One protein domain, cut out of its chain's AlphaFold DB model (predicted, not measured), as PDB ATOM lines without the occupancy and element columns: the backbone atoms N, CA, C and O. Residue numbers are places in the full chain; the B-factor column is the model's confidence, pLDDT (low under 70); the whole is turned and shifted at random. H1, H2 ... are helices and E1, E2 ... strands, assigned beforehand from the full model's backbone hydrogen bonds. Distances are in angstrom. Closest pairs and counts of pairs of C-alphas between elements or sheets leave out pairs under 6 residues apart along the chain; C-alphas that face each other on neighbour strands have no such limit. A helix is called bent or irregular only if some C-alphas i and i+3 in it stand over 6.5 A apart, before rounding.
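Overview. This is residues 23 to 104 of the 188 residues of an uncharacterized protein of Pseudochrobactrum asaccharolyticum (UniProt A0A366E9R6). A small three-stranded sheet, made of the hairpin E1 and E2 with the short E3 along the other side of E1, has H1 over one face, while H2 turns off about perpendicular to H1 and runs out away from the sheet. Residues 52 to 68, a long stretch with no named element, loop between E3 and H1. The printed part has 82 residues with three named strands and two named helices, in the order E1 E2 E3 H1 H2; the sheet runs E2 E1 E3 and is mixed, and the class is mixed, helices and strands. The whole is compact, with a radius of gyration of the C-alphas of 12.6 A, and its outline is rounded, with spans of 35 by 31 by 25 A.

Along the chain. E1 is residues 23 to 29, 20.0 A from first to last C-alpha, and begins at C-alpha 23 at (208.638, 145.500, 188.877). E2 is residues 34 to 40, 20.1 A long, and E3 is residues 49 to 51, 6.9 A long. H1 is residues 69 to 83, 20.7 A long, beginning at C-alpha 69 at (215.086, 139.986, 215.568); it is irregular, with C-alphas 70 and 73 7.6 A apart. H2 is residues 88 to 103, 22.3 A long, and ends at C-alpha 103 at (191.681, 152.267, 213.433).

Arrangement. E1 is the inner strand. E2 is its antiparallel neighbour at 156 degrees, with N 26 and O 37 at 2.8 A and N 37 and O 26 at 2.9 A, within hydrogen-bond range. E3 is its parallel neighbour at 42 degrees, with N 27 and O 50 at 2.8 A, within hydrogen-bond range. H1 is on the sheet at a height of 11.1 A, giving two layers, a helix on one face of a sheet. It lies over E1 and E3 and only just not over E2, on which 2 of its C-alphas fall, and runs slantwise to the strands, at 54 degrees to E3 on the local plane. The closest C-alphas of E3 and H1 are those of Phe 50 and Tyr 78, 7.0 A apart. H2 touches H1 with residues 88 to 91 alone, about perpendicular at 80 degrees; their closest C-alphas, of Cys 79 and Cys 91, are 6.0 A apart. H2 is not on the sheet and is apart from E1, E2 and E3. Of the O i to N i+4 pairs, 9 of 11 in H1 and 11 of 12 in H2 are within hydrogen-bond range.

Size, cuts and confidence. The two C-alphas farthest apart, those of Leu 46 and Thr 104, are 37.8 A apart. The printed part has no cut. The links E1 to E2 and H1 to H2 are tight, E2 to E3 is short, and E3 to H1 is long. The mean pLDDT of the printed part is 86.3; residue 58 and residues 101 to 104 are under 70.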
ATOM      1  N   THR A  23     210.014 145.909 188.548       95.56
ATOM      2  CA  THR A  23     208.638 145.500 188.877       95.56
ATOM      3  C   THR A  23     208.620 144.436 189.967       95.56
ATOM      4  O   THR A  23     209.420 143.499 189.919       95.56
ATOM      5  N   GLY A  24     207.709 144.558 190.931       95.75
ATOM      6  CA  GLY A  24     207.477 143.585 191.997       95.75
ATOM      7  C   GLY A  24     205.989 143.328 192.236       95.75
ATOM      8  O   GLY A  24     205.135 144.136 191.864       95.75
ATOM      9  N   ILE A  25     205.687 142.187 192.850       95.25
ATOM     10  CA  ILE A  25     204.345 141.790 193.280       95.25
ATOM     11  C   ILE A  25     204.408 141.483 194.777       95.25
ATOM     12  O   ILE A  25     205.156 140.606 195.205       95.25
ATOM     13  N   GLU A  26     203.641 142.224 195.568       93.31
ATOM     14  CA  GLU A  26     203.394 141.938 196.978       93.31
ATOM     15  C   GLU A  26     202.316 140.855 197.085       93.31
ATOM     16  O   GLU A  26     201.263 140.968 196.454       93.31
ATOM     17  N   VAL A  27     202.595 139.815 197.865       91.88
ATOM     18  CA  VAL A  27     201.683 138.709 198.167       91.88
ATOM     19  C   VAL A  27     201.191 138.875 199.597       91.88
ATOM     20  O   VAL A  27     201.999 139.003 200.520       91.88
ATOM     21  N   LYS A  28     199.872 138.868 199.779       87.19
ATOM     22  CA  LYS A  28     199.217 138.978 201.084       87.19
ATOM     23  C   LYS A  28     198.404 137.717 201.335       87.19
ATOM     24  O   LYS A  28     197.468 137.427 200.596       87.19
ATOM     25  N   TYR A  29     198.782 136.965 202.362       83.19
ATOM     26  CA  TYR A  29     198.053 135.773 202.786       83.19
ATOM     27  C   TYR A  29     196.944 136.179 203.762       83.19
ATOM     28  O   TYR A  29     197.240 136.758 204.807       83.19
ATOM     29  N   GLY A  30     195.689 135.898 203.414       76.88
ATOM     30  CA  GLY A  30     194.550 135.923 204.333       76.88
ATOM     31  C   GLY A  30     194.181 134.511 204.797       76.88
ATOM     32  O   GLY A  30     194.746 133.528 204.313       76.88
ATOM     33  N   GLU A  31     193.224 134.395 205.723       74.44
ATOM     34  CA  GLU A  31     192.760 133.088 206.214       74.44
ATOM     35  C   GLU A  31     192.041 132.277 205.121       74.44
ATOM     36  O   GLU A  31     192.148 131.048 205.066       74.44
ATOM     37  N   HIS A  32     191.347 132.965 204.210       78.69
ATOM     38  CA  HIS A  32     190.538 132.333 203.164       78.69
ATOM     39  C   HIS A  32     191.006 132.603 201.732       78.69
ATOM     40  O   HIS A  32     190.719 131.782 200.865       78.69
ATOM     41  N   ASP A  33     191.758 133.679 201.487       81.69
ATOM     42  CA  ASP A  33     192.188 134.092 200.145       81.69
ATOM     43  C   ASP A  33     193.631 134.629 200.135       81.69
ATOM     44  O   ASP A  33     194.198 134.992 201.166       81.69
ATOM     45  N   THR A  34     194.261 134.660 198.954       86.31
ATOM     46  CA  THR A  34     195.585 135.272 198.741       86.31
ATOM     47  C   THR A  34     195.475 136.430 197.759       86.31
ATOM     48  O   THR A  34     195.141 136.226 196.592       86.31
ATOM     49  N   ASP A  35     195.834 137.624 198.223       86.94
ATOM     50  CA  ASP A  35     195.801 138.854 197.439       86.94
ATOM     51  C   ASP A  35     197.169 139.190 196.836       86.94
ATOM     52  O   ASP A  35     198.225 138.953 197.431       86.94
ATOM     53  N   TYR A  36     197.143 139.810 195.654       90.69
ATOM     54  CA  TYR A  36     198.332 140.235 194.917       90.69
ATOM     55  C   TYR A  36     198.272 141.731 194.615       90.69
ATOM     56  O   TYR A  36     197.284 142.234 194.085       90.69
ATOM     57  N   SER A  37     199.346 142.456 194.919       91.31
ATOM     58  CA  SER A  37     199.449 143.898 194.671       91.31
ATOM     59  C   SER A  37     200.720 144.238 193.898       91.31
ATOM     60  O   SER A  37     201.827 143.918 194.319       91.31
ATOM     61  N   PHE A  38     200.578 144.911 192.759       94.75
ATOM     62  CA  PHE A  38     201.718 145.365 191.962       94.75
ATOM     63  C   PHE A  38     202.438 146.551 192.618       94.75
ATOM     64  O   PHE A  38     201.798 147.455 193.162       94.75
ATOM     65  N   PHE A  39     203.766 146.601 192.489       94.81
ATOM     66  CA  PHE A  39     204.542 147.791 192.813       94.81
ATOM     67  C   PHE A  39     205.802 147.977 191.962       94.81
ATOM     68  O   PHE A  39     206.369 147.031 191.417       94.81
ATOM     69  N   VAL A  40     206.271 149.226 191.903       96.31
ATOM     70  CA  VAL A  40     207.578 149.581 191.338       96.31
ATOM     71  C   VAL A  40     208.620 149.552 192.451       96.31
ATOM     72  O   VAL A  40     208.488 150.253 193.457       96.31
ATOM     73  N   LYS A  41     209.647 148.725 192.280       97.25
ATOM     74  CA  LYS A  41     210.776 148.617 193.198       97.25
ATOM     75  C   LYS A  41     211.641 149.869 193.131       97.25
ATOM     76  O   LYS A  41     211.792 150.472 192.074       97.25
ATOM     77  N   GLN A  42     212.292 150.202 194.238       96.81
ATOM     78  CA  GLN A  42     213.262 151.298 194.300       96.81
ATOM     79  C   GLN A  42     214.689 150.859 193.941       96.81
ATOM     80  O   GLN A  42     215.549 151.695 193.675       96.81
ATOM     81  N   GLN A  43     214.957 149.549 193.911       93.94
ATOM     82  CA  GLN A  43     216.244 148.979 193.515       93.94
ATOM     83  C   GLN A  43     216.036 147.796 192.562       93.94
ATOM     84  O   GLN A  43     215.076 147.043 192.737       93.94
ATOM     85  N   PRO A  44     216.915 147.604 191.563       94.19
ATOM     86  CA  PRO A  44     216.775 146.504 190.622       94.19
ATOM     87  C   PRO A  44     217.020 145.167 191.330       94.19
ATOM     88  O   PRO A  44     218.029 144.987 192.014       94.19
ATOM     89  N   SER A  45     216.114 144.210 191.145       94.44
ATOM     90  CA  SER A  45     216.277 142.851 191.668       94.44
ATOM     91  C   SER A  45     215.568 141.815 190.799       94.44
ATOM     92  O   SER A  45     214.528 142.091 190.200       94.44
ATOM     93  N   LEU A  46     216.124 140.598 190.756       93.75
ATOM     94  CA  LEU A  46     215.517 139.446 190.071       93.75
ATOM     95  C   LEU A  46     214.327 138.853 190.842       93.75
ATOM     96  O   LEU A  46     213.545 138.095 190.277       93.75
ATOM     97  N   GLN A  47     214.185 139.184 192.127       94.00
ATOM     98  CA  GLN A  47     213.078 138.715 192.954       94.00
ATOM     99  C   GLN A  47     211.778 139.381 192.503       94.00
ATOM    100  O   GLN A  47     211.677 140.600 192.542       94.00
ATOM    101  N   LEU A  48     210.784 138.604 192.073       93.75
ATOM    102  CA  LEU A  48     209.500 139.147 191.615       93.75
ATOM    103  C   LEU A  48     208.462 139.240 192.740       93.75
ATOM    104  O   LEU A  48     207.751 140.238 192.822       93.75
ATOM    105  N   PHE A  49     208.389 138.221 193.595       94.81
ATOM    106  CA  PHE A  49     207.389 138.112 194.656       94.81
ATOM    107  C   PHE A  49     207.967 138.510 196.009       94.81
ATOM    108  O   PHE A  49     209.068 138.089 196.380       94.81
ATOM    109  N   PHE A  50     207.204 139.311 196.744       94.12
ATOM    110  CA  PHE A  50     207.564 139.823 198.055       94.12
ATOM    111  C   PHE A  50     206.420 139.575 199.024       94.12
ATOM    112  O   PHE A  50     205.277 139.906 198.729       94.12
ATOM    113  N   VAL A  51     206.737 139.021 200.185       90.75
ATOM    114  CA  VAL A  51     205.815 138.975 201.319       90.75
ATOM    115  C   VAL A  51     206.142 140.175 202.198       90.75
ATOM    116  O   VAL A  51     207.309 140.551 202.300       90.75
ATOM    117  N   ASN A  52     205.128 140.810 202.782       88.50
ATOM    118  CA  ASN A  52     205.328 141.887 203.742       88.50
ATOM    119  C   ASN A  52     205.485 141.300 205.158       88.50
ATOM    120  O   ASN A  52     204.482 140.932 205.763       88.50
ATOM    121  N   PRO A  53     206.702 141.243 205.721       86.88
ATOM    122  CA  PRO A  53     206.937 140.655 207.042       86.88
ATOM    123  C   PRO A  53     206.453 141.524 208.216       86.88
ATOM    124  O   PRO A  53     206.568 141.096 209.361       86.88
ATOM    125  N   ILE A  54     205.966 142.750 207.969       86.12
ATOM    126  CA  ILE A  54     205.469 143.665 209.015       86.12
ATOM    127  C   ILE A  54     203.983 143.416 209.321       86.12
ATOM    128  O   ILE A  54     203.543 143.659 210.441       86.12
ATOM    129  N   VAL A  55     203.207 142.950 208.338       80.62
ATOM    130  CA  VAL A  55     201.752 142.770 208.455       80.62
ATOM    131  C   VAL A  55     201.438 141.276 208.429       80.62
ATOM    132  O   VAL A  55     201.649 140.629 207.407       80.62
ATOM    133  N   CYS A  56     200.903 140.717 209.518       75.69
ATOM    134  CA  CYS A  56     200.516 139.298 209.601       75.69
ATOM    135  C   CYS A  56     199.086 139.004 209.097       75.69
ATOM    136  O   CYS A  56     198.374 138.182 209.669       75.69
ATOM    137  N   GLY A  57     198.667 139.646 208.002       72.62
ATOM    138  CA  GLY A  57     197.352 139.424 207.385       72.62
ATOM    139  C   GLY A  57     196.221 140.111 208.153       72.62
ATOM    140  O   GLY A  57     195.966 141.289 207.920       72.62
ATOM    141  N   GLU A  58     195.560 139.384 209.056       69.31
ATOM    142  CA  GLU A  58     194.373 139.847 209.808       69.31
ATOM    143  C   GLU A  58     194.690 140.433 211.194       69.31
ATOM    144  O   GLU A  58     193.801 140.834 211.942       69.31
ATOM    145  N   CYS A  59     195.965 140.475 211.563       75.44
ATOM    146  CA  CYS A  59     196.420 141.012 212.837       75.44
ATOM    147  C   CYS A  59     196.707 142.526 212.772       75.44
ATOM    148  O   CYS A  59     196.996 143.096 211.716       75.44
ATOM    149  N   ASP A  60     196.748 143.149 213.947       80.50
ATOM    150  CA  ASP A  60     197.336 144.472 214.136       80.50
ATOM    151  C   ASP A  60     198.859 144.447 213.900       80.50
ATOM    152  O   ASP A  60     199.545 143.490 214.266       80.50
ATOM    153  N   VAL A  61     199.416 145.527 213.341       84.94
ATOM    154  CA  VAL A  61     200.867 145.696 213.191       84.94
ATOM    155  C   VAL A  61     201.501 145.742 214.579       84.94
ATOM    156  O   VAL A  61     201.153 146.569 215.426       84.94
ATOM    157  N   GLU A  62     202.467 144.856 214.814       84.44
ATOM    158  CA  GLU A  62     203.180 144.797 216.085       84.44
ATOM    159  C   GLU A  62     203.923 146.108 216.376       84.44
ATOM    160  O   GLU A  62     204.420 146.785 215.476       84.44
ATOM    161  N   ALA A  63     204.059 146.457 217.659       83.44
ATOM    162  CA  ALA A  63     204.892 147.585 218.064       83.44
ATOM    163  C   ALA A  63     206.345 147.386 217.599       83.44
ATOM    164  O   ALA A  63     206.877 146.277 217.667       83.44
ATOM    165  N   PHE A  64     207.008 148.470 217.192       82.44
ATOM    166  CA  PHE A  64     208.367 148.422 216.644       82.44
ATOM    167  C   PHE A  64     209.360 147.709 217.577       82.44
ATOM    168  O   PHE A  64     210.208 146.941 217.131       82.44
ATOM    169  N   GLU A  65     209.238 147.930 218.885       83.00
ATOM    170  CA  GLU A  65     210.106 147.361 219.920       83.00
ATOM    171  C   GLU A  65     209.917 145.847 220.108       83.00
ATOM    172  O   GLU A  65     210.762 145.200 220.725       83.00
ATOM    173  N   LYS A  66     208.815 145.286 219.597       83.50
ATOM    174  CA  LYS A  66     208.484 143.857 219.680       83.50
ATOM    175  C   LYS A  66     208.827 143.085 218.409       83.50
ATOM    176  O   LYS A  66     208.715 141.863 218.423       83.50
ATOM    177  N   LEU A  67     209.266 143.771 217.349       81.69
ATOM    178  CA  LEU A  67     209.619 143.126 216.089       81.69
ATOM    179  C   LEU A  67     210.663 142.029 216.318       81.69
ATOM    180  O   LEU A  67     211.716 142.253 216.922       81.69
ATOM    181  N   SER A  68     210.371 140.839 215.796       78.94
ATOM    182  CA  SER A  68     211.272 139.694 215.884       78.94
ATOM    183  C   SER A  68     212.630 140.008 215.255       78.94
ATOM    184  O   SER A  68     212.728 140.343 214.072       78.94
ATOM    185  N   VAL A  69     213.699 139.816 216.032       74.12
ATOM    186  CA  VAL A  69     215.086 139.986 215.568       74.12
ATOM    187  C   VAL A  69     215.403 139.053 214.396       74.12
ATOM    188  O   VAL A  69     216.158 139.431 213.503       74.12
ATOM    189  N   ALA A  70     214.784 137.867 214.358       72.06
ATOM    190  CA  ALA A  70     214.970 136.895 213.283       72.06
ATOM    191  C   ALA A  70     214.487 137.411 211.914       72.06
ATOM    192  O   ALA A  70     215.006 136.975 210.890       72.06
ATOM    193  N   ASN A  71     213.562 138.379 211.893       81.81
ATOM    194  CA  ASN A  71     212.920 138.861 210.667       81.81
ATOM    195  C   ASN A  71     213.479 140.214 210.189       81.81
ATOM    196  O   ASN A  71     213.082 140.709 209.136       81.81
ATOM    197  N   ILE A  72     214.411 140.834 210.926       85.88
ATOM    198  CA  ILE A  72     214.886 142.201 210.640       85.88
ATOM    199  C   ILE A  72     215.473 142.341 209.229       85.88
ATOM    200  O   ILE A  72     215.223 143.349 208.568       85.88
ATOM    201  N   GLU A  73     216.245 141.360 208.753       88.25
ATOM    202  CA  GLU A  73     216.838 141.420 207.407       88.25
ATOM    203  C   GLU A  73     215.792 141.290 206.299       88.25
ATOM    204  O   GLU A  73     215.891 141.965 205.269       88.25
ATOM    205  N   GLU A  74     214.763 140.473 206.517       89.12
ATOM    206  CA  GLU A  74     213.650 140.331 205.584       89.12
ATOM    207  C   GLU A  74     212.846 141.629 205.518       89.12
ATOM    208  O   GLU A  74     212.619 142.161 204.428       89.12
ATOM    209  N   ILE A  75     212.524 142.208 206.681       89.88
ATOM    210  CA  ILE A  75     211.840 143.500 206.762       89.88
ATOM    211  C   ILE A  75     212.673 144.577 206.063       89.88
ATOM    212  O   ILE A  75     212.153 145.306 205.222       89.88
ATOM    213  N   ARG A  76     213.977 144.667 206.344       91.12
ATOM    214  CA  ARG A  76     214.858 145.653 205.702       91.12
ATOM    215  C   ARG A  76     214.893 145.480 204.187       91.12
ATOM    216  O   ARG A  76     214.805 146.469 203.461       91.12
ATOM    217  N   THR A  77     215.009 144.243 203.710       92.31
ATOM    218  CA  THR A  77     215.026 143.938 202.275       92.31
ATOM    219  C   THR A  77     213.719 144.372 201.626       92.31
ATOM    220  O   THR A  77     213.746 145.091 200.626       92.31
ATOM    221  N   TYR A  78     212.585 144.020 202.229       92.94
ATOM    222  CA  TYR A  78     211.271 144.442 201.762       92.94
ATOM    223  C   TYR A  78     211.143 145.972 201.729       92.94
ATOM    224  O   TYR A  78     210.817 146.537 200.689       92.94
ATOM    225  N   CYS A  79     211.491 146.663 202.816       93.62
ATOM    226  CA  CYS A  79     211.431 148.123 202.927       93.62
ATOM    227  C   CYS A  79     212.282 148.842 201.878       93.62
ATOM    228  O   CYS A  79     211.839 149.814 201.258       93.62
ATOM    229  N   ARG A  80     213.494 148.343 201.633       95.00
ATOM    230  CA  ARG A  80     214.396 148.886 200.620       95.00
ATOM    231  C   ARG A  80     213.847 148.677 199.214       95.00
ATOM    232  O   ARG A  80     213.879 149.599 198.406       95.00
ATOM    233  N   GLN A  81     213.318 147.492 198.920       95.06
ATOM    234  CA  GLN A  81     212.748 147.184 197.609       95.06
ATOM    235  C   GLN A  81     211.451 147.967 197.371       95.06
ATOM    236  O   GLN A  81     211.292 148.555 196.308       95.06
ATOM    237  N   ARG A  82     210.547 148.031 198.353       94.12
ATOM    238  CA  ARG A  82     209.211 148.627 198.221       94.12
ATOM    239  C   ARG A  82     209.205 150.151 198.316       94.12
ATOM    240  O   ARG A  82     208.489 150.794 197.550       94.12
ATOM    241  N   PHE A  83     209.985 150.711 199.242       94.00
ATOM    242  CA  PHE A  83     209.947 152.136 199.600       94.00
ATOM    243  C   PHE A  83     211.301 152.840 199.493       94.00
ATOM    244  O   PHE A  83     211.354 154.057 199.636       94.00
ATOM    245  N   GLY A  84     212.399 152.116 199.242       95.06
ATOM    246  CA  GLY A  84     213.733 152.727 199.168       95.06
ATOM    247  C   GLY A  84     214.239 153.190 200.532       95.06
ATOM    248  O   GLY A  84     215.097 154.064 200.608       95.06
ATOM    249  N   LEU A  85     213.688 152.625 201.611       94.69
ATOM    250  CA  LEU A  85     213.997 153.009 202.982       94.69
ATOM    251  C   LEU A  85     214.912 151.978 203.638       94.69
ATOM    252  O   LEU A  85     214.538 150.820 203.809       94.69
ATOM    253  N   ASP A  86     216.085 152.432 204.077       89.00
ATOM    254  CA  ASP A  86     216.990 151.646 204.927       89.00
ATOM    255  C   ASP A  86     216.679 151.792 206.422       89.00
ATOM    256  O   ASP A  86     217.065 150.954 207.241       89.00
ATOM    257  N   ASN A  87     215.961 152.854 206.795       89.38
ATOM    258  CA  ASN A  87     215.555 153.095 208.169       89.38
ATOM    259  C   ASN A  87     214.324 152.244 208.513       89.38
ATOM    260  O   ASN A  87     213.194 152.583 208.156       89.38
ATOM    261  N   LEU A  88     214.556 151.157 209.254       88.75
ATOM    262  CA  LEU A  88     213.516 150.218 209.677       88.75
ATOM    263  C   LEU A  88     212.381 150.902 210.451       88.75
ATOM    264  O   LEU A  88     211.220 150.562 210.252       88.75
ATOM    265  N   ARG A  89     212.701 151.892 211.297       88.88
ATOM    266  CA  ARG A  89     211.701 152.624 212.086       88.88
ATOM    267  C   ARG A  89     210.781 153.448 211.191       88.88
ATOM    268  O   ARG A  89     209.579 153.457 211.413       88.88
ATOM    269  N   MET A  90     211.331 154.111 210.173       88.94
ATOM    270  CA  MET A  90     210.519 154.855 209.201       88.94
ATOM    271  C   MET A  90     209.644 153.918 208.372       88.94
ATOM    272  O   MET A  90     208.473 154.209 208.162       88.94
ATOM    273  N   CYS A  91     210.191 152.785 207.931       91.06
ATOM    274  CA  CYS A  91     209.412 151.814 207.172       91.06
ATOM    275  C   CYS A  91     208.265 151.218 208.000       91.06
ATOM    276  O   CYS A  91     207.135 151.167 207.532       91.06
ATOM    277  N   HIS A  92     208.533 150.827 209.250       89.88
ATOM    278  CA  HIS A  92     207.504 150.355 210.179       89.88
ATOM    279  C   HIS A  92     206.418 151.410 210.416       89.88
ATOM    280  O   HIS A  92     205.234 151.084 210.375       89.88
ATOM    281  N   ALA A  93     206.809 152.681 210.565       87.12
ATOM    282  CA  ALA A  93     205.871 153.779 210.770       87.12
ATOM    283  C   ALA A  93     204.855 153.938 209.625       87.12
ATOM    284  O   ALA A  93     203.731 154.332 209.900       87.12
ATOM    285  N   ILE A  94     205.196 153.589 208.375       87.50
ATOM    286  CA  ILE A  94     204.236 153.600 207.252       87.50
ATOM    287  C   ILE A  94     203.063 152.653 207.538       87.50
ATOM    288  O   ILE A  94     201.907 153.020 207.341       87.50
ATOM    289  N   PHE A  95     203.354 151.446 208.026       87.44
ATOM    290  CA  PHE A  95     202.333 150.438 208.322       87.44
ATOM    291  C   PHE A  95     201.580 150.744 209.610       87.44
ATOM    292  O   PHE A  95     200.356 150.650 209.631       87.44
ATOM    293  N   ALA A  96     202.291 151.171 210.654       84.31
ATOM    294  CA  ALA A  96     201.668 151.583 211.907       84.31
ATOM    295  C   ALA A  96     200.727 152.781 211.701       84.31
ATOM    296  O   ALA A  96     199.649 152.819 212.284       84.31
ATOM    297  N   GLU A  97     201.100 153.742 210.852       79.94
ATOM    298  CA  GLU A  97     200.243 154.879 210.522       79.94
ATOM    299  C   GLU A  97     199.059 154.463 209.649       79.94
ATOM    300  O   GLU A  97     197.939 154.885 209.913       79.94
ATOM    301  N   HIS A  98     199.259 153.576 208.670       79.19
ATOM    302  CA  HIS A  98     198.147 153.030 207.891       79.19
ATOM    303  C   HIS A  98     197.123 152.325 208.787       79.19
ATOM    304  O   HIS A  98     195.924 152.567 208.678       79.19
ATOM    305  N   GLN A  99     197.591 151.506 209.728       75.75
ATOM    306  CA  GLN A  99     196.716 150.865 210.699       75.75
ATOM    307  C   GLN A  99     196.065 151.884 211.634       75.75
ATOM    308  O   GLN A  99     194.883 151.754 211.914       75.75
ATOM    309  N   ARG A 100     196.774 152.930 212.084       71.38
ATOM    310  CA  ARG A 100     196.136 154.023 212.834       71.38
ATOM    311  C   ARG A 100     195.031 154.678 212.030       71.38
ATOM    312  O   ARG A 100     193.975 154.890 212.597       71.38
ATOM    313  N   GLN A 101     195.227 154.963 210.747       68.50
ATOM    314  CA  GLN A 101     194.197 155.548 209.883       68.50
ATOM    315  C   GLN A 101     192.982 154.626 209.728       68.50
ATOM    316  O   GLN A 101     191.848 155.104 209.737       68.50
ATOM    317  N   VAL A 102     193.205 153.312 209.625       67.69
ATOM    318  CA  VAL A 102     192.132 152.304 209.610       67.69
ATOM    319  C   VAL A 102     191.416 152.245 210.964       67.69
ATOM    320  O   VAL A 102     190.190 152.241 211.003       67.69
ATOM    321  N   ASN A 103     192.176 152.278 212.058       66.19
ATOM    322  CA  ASN A 103     191.681 152.267 213.433       66.19
ATOM    323  C   ASN A 103     191.151 153.636 213.896       66.19
ATOM    324  O   ASN A 103     190.609 153.731 214.995       66.19
ATOM    325  N   THR A 104     191.316 154.695 213.097       62.12
ATOM    326  CA  THR A 104     190.844 156.043 213.433       62.12
ATOM    327  C   THR A 104     189.324 156.052 213.352       62.12
ATOM    328  O   THR A 104     188.736 155.598 212.367       62.12
TER     329      THR A 104